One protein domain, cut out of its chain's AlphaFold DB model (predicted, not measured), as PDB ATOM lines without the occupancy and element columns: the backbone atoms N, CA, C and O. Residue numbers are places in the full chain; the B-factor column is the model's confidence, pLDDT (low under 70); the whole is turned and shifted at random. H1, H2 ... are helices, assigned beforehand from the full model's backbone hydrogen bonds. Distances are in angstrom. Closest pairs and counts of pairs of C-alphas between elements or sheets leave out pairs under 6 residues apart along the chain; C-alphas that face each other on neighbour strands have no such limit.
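What this domain is: This is residues 139 to 189 of the 264 residues of an uncharacterized protein of Candida maltosa (strain Xu316) (UniProt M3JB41). One long helix, H1, makes the length of the printed part, and a short helix, H2, sits off its far end like the tip of a hook, with no close packing between the two. The printed part has 51 residues with two named helices, H1 then H2, and no named strand; the class is all helix. It is extended, with a radius of gyration of the C-alphas of 18.3 A and spans of 56 by 20 by 13 A.

Where its parts are: Find C-alpha 139 at (19.450, 26.700, 40.484); from there H1, residues 139 to 173, runs 50.7 A to C-alpha 173 at (62.308, 23.925, 13.506). Then look at residues 179 to 187 for H2, which ends with C-alpha 187 at (57.037, 42.721, 15.536).

How they stand to each other: H1 and H2 are only just apart, their closest C-alphas 8.2 A from each other. Residues 139 to 170 of H1 stand free, and so do residues 172 to 180. In H1 every O i to N i+4 pair is within hydrogen-bond range; in H2, 4 of 5 are.

The domain as a whole: The C-alphas of Gln 139 and Asn 176, the two farthest apart, are 57.0 A from each other. The printed part has no cut, and the link from H1 to H2 is tight. In the B-factor column, residues 168 to 189 are under 70.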
ATOM      1  N   GLN A 139      18.111  26.227  40.123       85.00
ATOM      2  CA  GLN A 139      19.450  26.700  40.484       85.00
ATOM      3  C   GLN A 139      20.550  25.754  39.985       85.00
ATOM      4  O   GLN A 139      21.508  26.203  39.356       85.00
ATOM      5  N   GLU A 140      20.397  24.443  40.194       84.31
ATOM      6  CA  GLU A 140      21.360  23.440  39.717       84.31
ATOM      7  C   GLU A 140      21.478  23.439  38.183       84.31
ATOM      8  O   GLU A 140      22.574  23.355  37.621       84.31
ATOM      9  N   LEU A 141      20.361  23.604  37.467       86.31
ATOM     10  CA  LEU A 141      20.362  23.722  36.007       86.31
ATOM     11  C   LEU A 141      21.062  25.002  35.528       86.31
ATOM     12  O   LEU A 141      21.834  24.953  34.562       86.31
ATOM     13  N   GLN A 142      20.835  26.135  36.198       85.12
ATOM     14  CA  GLN A 142      21.524  27.393  35.900       85.12
ATOM     15  C   GLN A 142      23.033  27.277  36.143       85.12
ATOM     16  O   GLN A 142      23.825  27.658  35.275       85.12
ATOM     17  N   LEU A 143      23.437  26.679  37.267       87.94
ATOM     18  CA  LEU A 143      24.838  26.412  37.579       87.94
ATOM     19  C   LEU A 143      25.475  25.519  36.512       87.94
ATOM     20  O   LEU A 143      26.525  25.854  35.958       87.94
ATOM     21  N   ARG A 144      24.808  24.422  36.134       84.88
ATOM     22  CA  ARG A 144      25.276  23.517  35.077       84.88
ATOM     23  C   ARG A 144      25.455  24.239  33.743       84.88
ATOM     24  O   ARG A 144      26.424  23.968  33.029       84.88
ATOM     25  N   LYS A 145      24.554  25.163  33.392       87.69
ATOM     26  CA  LYS A 145      24.678  25.993  32.183       87.69
ATOM     27  C   LYS A 145      25.925  26.877  32.247       87.69
ATOM     28  O   LYS A 145      26.684  26.918  31.280       87.69
ATOM     29  N   LEU A 146      26.172  27.530  33.382       88.25
ATOM     30  CA  LEU A 146      27.348  28.378  33.580       88.25
ATOM     31  C   LEU A 146      28.647  27.563  33.504       88.25
ATOM     32  O   LEU A 146      29.560  27.937  32.769       88.25
ATOM     33  N   LEU A 147      28.704  26.410  34.173       86.50
ATOM     34  CA  LEU A 147      29.855  25.505  34.126       86.50
ATOM     35  C   LEU A 147      30.137  25.001  32.704       86.50
ATOM     36  O   LEU A 147      31.289  24.997  32.273       86.50
ATOM     37  N   LYS A 148      29.102  24.648  31.930       88.44
ATOM     38  CA  LYS A 148      29.262  24.272  30.513       88.44
ATOM     39  C   LYS A 148      29.851  25.408  29.673       88.44
ATOM     40  O   LYS A 148      30.727  25.154  28.848       88.44
ATOM     41  N   LEU A 149      29.412  26.650  29.889       87.12
ATOM     42  CA  LEU A 149      29.973  27.813  29.193       87.12
ATOM     43  C   LEU A 149      31.449  28.025  29.544       87.12
ATOM     44  O   LEU A 149      32.254  28.296  28.654       87.12
ATOM     45  N   GLN A 150      31.821  27.871  30.817       81.88
ATOM     46  CA  GLN A 150      33.221  27.968  31.232       81.88
ATOM     47  C   GLN A 150      34.067  26.845  30.625       81.88
ATOM     48  O   GLN A 150      35.142  27.114  30.094       81.88
ATOM     49  N   LEU A 151      33.556  25.610  30.586       89.19
ATOM     50  CA  LEU A 151      34.228  24.498  29.909       89.19
ATOM     51  C   LEU A 151      34.464  24.782  28.425       89.19
ATOM     52  O   LEU A 151      35.543  24.488  27.914       89.19
ATOM     53  N   TYR A 152      33.493  25.374  27.728       87.00
ATOM     54  CA  TYR A 152      33.672  25.751  26.327       87.00
ATOM     55  C   TYR A 152      34.770  26.811  26.152       87.00
ATOM     56  O   TYR A 152      35.629  26.671  25.282       87.00
ATOM     57  N   LYS A 153      34.806  27.832  27.021       85.31
ATOM     58  CA  LYS A 153      35.873  28.847  27.017       85.31
ATOM     59  C   LYS A 153      37.249  28.231  27.263       85.31
ATOM     60  O   LYS A 153      38.186  28.555  26.540       85.31
ATOM     61  N   ILE A 154      37.361  27.318  28.227       87.19
ATOM     62  CA  ILE A 154      38.611  26.608  28.526       87.19
ATOM     63  C   ILE A 154      39.045  25.763  27.328       87.19
ATOM     64  O   ILE A 154      40.204  25.827  26.935       87.19
ATOM     65  N   LYS A 155      38.126  25.027  26.691       87.75
ATOM     66  CA  LYS A 155      38.437  24.273  25.468       87.75
ATOM     67  C   LYS A 155      38.944  25.187  24.352       87.75
ATOM     68  O   LYS A 155      39.947  24.863  23.726       87.75
ATOM     69  N   LYS A 156      38.307  26.344  24.140       85.25
ATOM     70  CA  LYS A 156      38.761  27.333  23.153       85.25
ATOM     71  C   LYS A 156      40.163  27.856  23.481       85.25
ATOM     72  O   LYS A 156      41.009  27.913  22.597       85.25
ATOM     73  N   LEU A 157      40.436  28.170  24.748       82.44
ATOM     74  CA  LEU A 157      41.774  28.571  25.196       82.44
ATOM     75  C   LEU A 157      42.807  27.456  25.005       82.44
ATOM     76  O   LEU A 157      43.916  27.736  24.572       82.44
ATOM     77  N   MET A 158      42.454  26.196  25.261       86.25
ATOM     78  CA  MET A 158      43.345  25.061  25.003       86.25
ATOM     79  C   MET A 158      43.689  24.913  23.519       86.25
ATOM     80  O   MET A 158      44.828  24.580  23.202       86.25
ATOM     81  N   VAL A 159      42.732  25.152  22.618       86.75
ATOM     82  CA  VAL A 159      42.988  25.150  21.169       86.75
ATOM     83  C   VAL A 159      43.945  26.282  20.802       86.75
ATOM     84  O   VAL A 159      44.974  26.006  20.194       86.75
ATOM     85  N   LEU A 160      43.692  27.507  21.273       81.88
ATOM     86  CA  LEU A 160      44.578  28.654  21.035       81.88
ATOM     87  C   LEU A 160      45.994  28.422  21.585       81.88
ATOM     88  O   LEU A 160      46.979  28.712  20.913       81.88
ATOM     89  N   LEU A 161      46.120  27.851  22.786       82.44
ATOM     90  CA  LEU A 161      47.419  27.505  23.369       82.44
ATOM     91  C   LEU A 161      48.134  26.408  22.575       82.44
ATOM     92  O   LEU A 161      49.357  26.430  22.468       82.44
ATOM     93  N   ARG A 162      47.392  25.451  22.006       84.00
ATOM     94  CA  ARG A 162      47.956  24.407  21.143       84.00
ATOM     95  C   ARG A 162      48.427  24.980  19.808       84.00
ATOM     96  O   ARG A 162      49.504  24.611  19.353       84.00
ATOM     97  N   GLU A 163      47.658  25.880  19.205       79.25
ATOM     98  CA  GLU A 163      48.057  26.614  18.000       79.25
ATOM     99  C   GLU A 163      49.316  27.441  18.264       79.25
ATOM    100  O   GLU A 163      50.297  27.311  17.538       79.25
ATOM    101  N   PHE A 164      49.347  28.187  19.368       78.25
ATOM    102  CA  PHE A 164      50.521  28.945  19.794       78.25
ATOM    103  C   PHE A 164      51.737  28.033  20.009       78.25
ATOM    104  O   PHE A 164      52.805  28.281  19.456       78.25
ATOM    105  N   ALA A 165      51.587  26.917  20.726       77.56
ATOM    106  CA  ALA A 165      52.670  25.951  20.920       77.56
ATOM    107  C   ALA A 165      53.182  25.354  19.594       77.56
ATOM    108  O   ALA A 165      54.388  25.153  19.439       77.56
ATOM    109  N   ASN A 166      52.295  25.109  18.624       76.56
ATOM    110  CA  ASN A 166      52.675  24.664  17.284       76.56
ATOM    111  C   ASN A 166      53.448  25.746  16.517       76.56
ATOM    112  O   ASN A 166      54.449  25.419  15.883       76.56
ATOM    113  N   VAL A 167      53.060  27.023  16.624       73.94
ATOM    114  CA  VAL A 167      53.815  28.153  16.053       73.94
ATOM    115  C   VAL A 167      55.222  28.213  16.644       73.94
ATOM    116  O   VAL A 167      56.186  28.271  15.890       73.94
ATOM    117  N   PHE A 168      55.377  28.093  17.967       68.12
ATOM    118  CA  PHE A 168      56.699  28.053  18.612       68.12
ATOM    119  C   PHE A 168      57.531  26.837  18.206       68.12
ATOM    120  O   PHE A 168      58.749  26.939  18.056       68.12
ATOM    121  N   LYS A 169      56.895  25.676  18.026       68.38
ATOM    122  CA  LYS A 169      57.573  24.471  17.543       68.38
ATOM    123  C   LYS A 169      58.056  24.656  16.102       68.38
ATOM    124  O   LYS A 169      59.195  24.313  15.813       68.38
ATOM    125  N   ASN A 170      57.242  25.261  15.240       63.47
ATOM    126  CA  ASN A 170      57.614  25.595  13.864       63.47
ATOM    127  C   ASN A 170      58.703  26.682  13.813       63.47
ATOM    128  O   ASN A 170      59.609  26.584  12.993       63.47
ATOM    129  N   LEU A 171      58.683  27.652  14.737       56.59
ATOM    130  CA  LEU A 171      59.740  28.659  14.899       56.59
ATOM    131  C   LEU A 171      61.084  28.031  15.305       56.59
ATOM    132  O   LEU A 171      62.128  28.449  14.822       56.59
ATOM    133  N   LYS A 172      61.065  27.008  16.173       54.38
ATOM    134  CA  LYS A 172      62.269  26.266  16.593       54.38
ATOM    135  C   LYS A 172      62.784  25.278  15.539       54.38
ATOM    136  O   LYS A 172      63.955  24.928  15.584       54.38
ATOM    137  N   ILE A 173      61.929  24.812  14.625       50.78
ATOM    138  CA  ILE A 173      62.308  23.925  13.506       50.78
ATOM    139  C   ILE A 173      62.858  24.737  12.310       50.78
ATOM    140  O   ILE A 173      63.549  24.192  11.452       50.78
ATOM    141  N   GLY A 174      62.607  26.048  12.265       50.19
ATOM    142  CA  GLY A 174      63.036  26.962  11.207       50.19
ATOM    143  C   GLY A 174      64.491  27.439  11.286       50.19
ATOM    144  O   GLY A 174      64.727  28.639  11.187       50.19
ATOM    145  N   GLU A 175      65.477  26.539  11.368       49.97
ATOM    146  CA  GLU A 175      66.869  26.894  11.011       49.97
ATOM    147  C   GLU A 175      67.030  27.226   9.508       49.97
ATOM    148  O   GLU A 175      68.073  27.722   9.098       49.97
ATOM    149  N   ASN A 176      65.972  27.074   8.696       53.00
ATOM    150  CA  ASN A 176      65.871  27.614   7.337       53.00
ATOM    151  C   ASN A 176      64.671  28.575   7.224       53.00
ATOM    152  O   ASN A 176      63.593  28.204   6.762       53.00
ATOM    153  N   ALA A 177      64.852  29.809   7.694       47.00
ATOM    154  CA  ALA A 177      63.836  30.861   7.697       47.00
ATOM    155  C   ALA A 177      63.621  31.492   6.304       47.00
ATOM    156  O   ALA A 177      64.561  32.017   5.704       47.00
ATOM    157  N   THR A 178      62.371  31.522   5.827       56.72
ATOM    158  CA  THR A 178      61.915  32.458   4.783       56.72
ATOM    159  C   THR A 178      61.769  33.868   5.368       56.72
ATOM    160  O   THR A 178      61.508  34.041   6.561       56.72
ATOM    161  N   THR A 179      61.952  34.891   4.530       54.56
ATOM    162  CA  THR A 179      62.036  36.323   4.884       54.56
ATOM    163  C   THR A 179      60.855  36.857   5.705       54.56
ATOM    164  O   THR A 179      61.058  37.705   6.566       54.56
ATOM    165  N   GLU A 180      59.659  36.288   5.547       55.28
ATOM    166  CA  GLU A 180      58.438  36.678   6.275       55.28
ATOM    167  C   GLU A 180      58.479  36.310   7.774       55.28
ATOM    168  O   GLU A 180      57.922  37.005   8.621       55.28
ATOM    169  N   THR A 181      59.197  35.240   8.142       52.84
ATOM    170  CA  THR A 181      59.324  34.815   9.552       52.84
ATOM    171  C   THR A 181      60.231  35.733  10.373       52.84
ATOM    172  O   THR A 181      60.094  35.791  11.594       52.84
ATOM    173  N   LYS A 182      61.122  36.491   9.716       55.84
ATOM    174  CA  LYS A 182      61.979  37.497  10.364       55.84
ATOM    175  C   LYS A 182      61.220  38.794  10.666       55.84
ATOM    176  O   LYS A 182      61.408  39.345  11.742       55.84
ATOM    177  N   GLU A 183      60.306  39.216   9.795       56.03
ATOM    178  CA  GLU A 183      59.456  40.401  10.019       56.03
ATOM    179  C   GLU A 183      58.432  40.174  11.150       56.03
ATOM    180  O   GLU A 183      58.180  41.050  11.982       56.03
ATOM    181  N   ILE A 184      57.888  38.956  11.261       56.72
ATOM    182  CA  ILE A 184      57.019  38.575  12.388       56.72
ATOM    183  C   ILE A 184      57.829  38.469  13.698       56.72
ATOM    184  O   ILE A 184      57.315  38.793  14.767       56.72
ATOM    185  N   MET A 185      59.109  38.081  13.630       51.75
ATOM    186  CA  MET A 185      60.010  38.052  14.792       51.75
ATOM    187  C   MET A 185      60.331  39.465  15.312       51.75
ATOM    188  O   MET A 185      60.387  39.659  16.524       51.75
ATOM    189  N   GLU A 186      60.499  40.453  14.427       56.09
ATOM    190  CA  GLU A 186      60.732  41.854  14.817       56.09
ATOM    191  C   GLU A 186      59.492  42.506  15.444       56.09
ATOM    192  O   GLU A 186      59.616  43.252  16.411       56.09
ATOM    193  N   SER A 187      58.286  42.180  14.966       56.25
ATOM    194  CA  SER A 187      57.037  42.721  15.536       56.25
ATOM    195  C   SER A 187      56.612  42.079  16.865       56.25
ATOM    196  O   SER A 187      55.774  42.637  17.576       56.25
ATOM    197  N   LEU A 188      57.188  40.924  17.219       56.56
ATOM    198  CA  LEU A 188      56.941  40.216  18.481       56.56
ATOM    199  C   LEU A 188      58.035  40.436  19.533       56.56
ATOM    200  O   LEU A 188      57.937  39.880  20.629       56.56
ATOM    201  N   GLN A 189      59.059  41.245  19.247       56.03
ATOM    202  CA  GLN A 189      59.963  41.722  20.287       56.03
ATOM    203  C   GLN A 189      59.376  42.954  20.997       56.03
ATOM    204  O   GLN A 189      58.957  43.896  20.328       56.03
TER     205      GLN A 189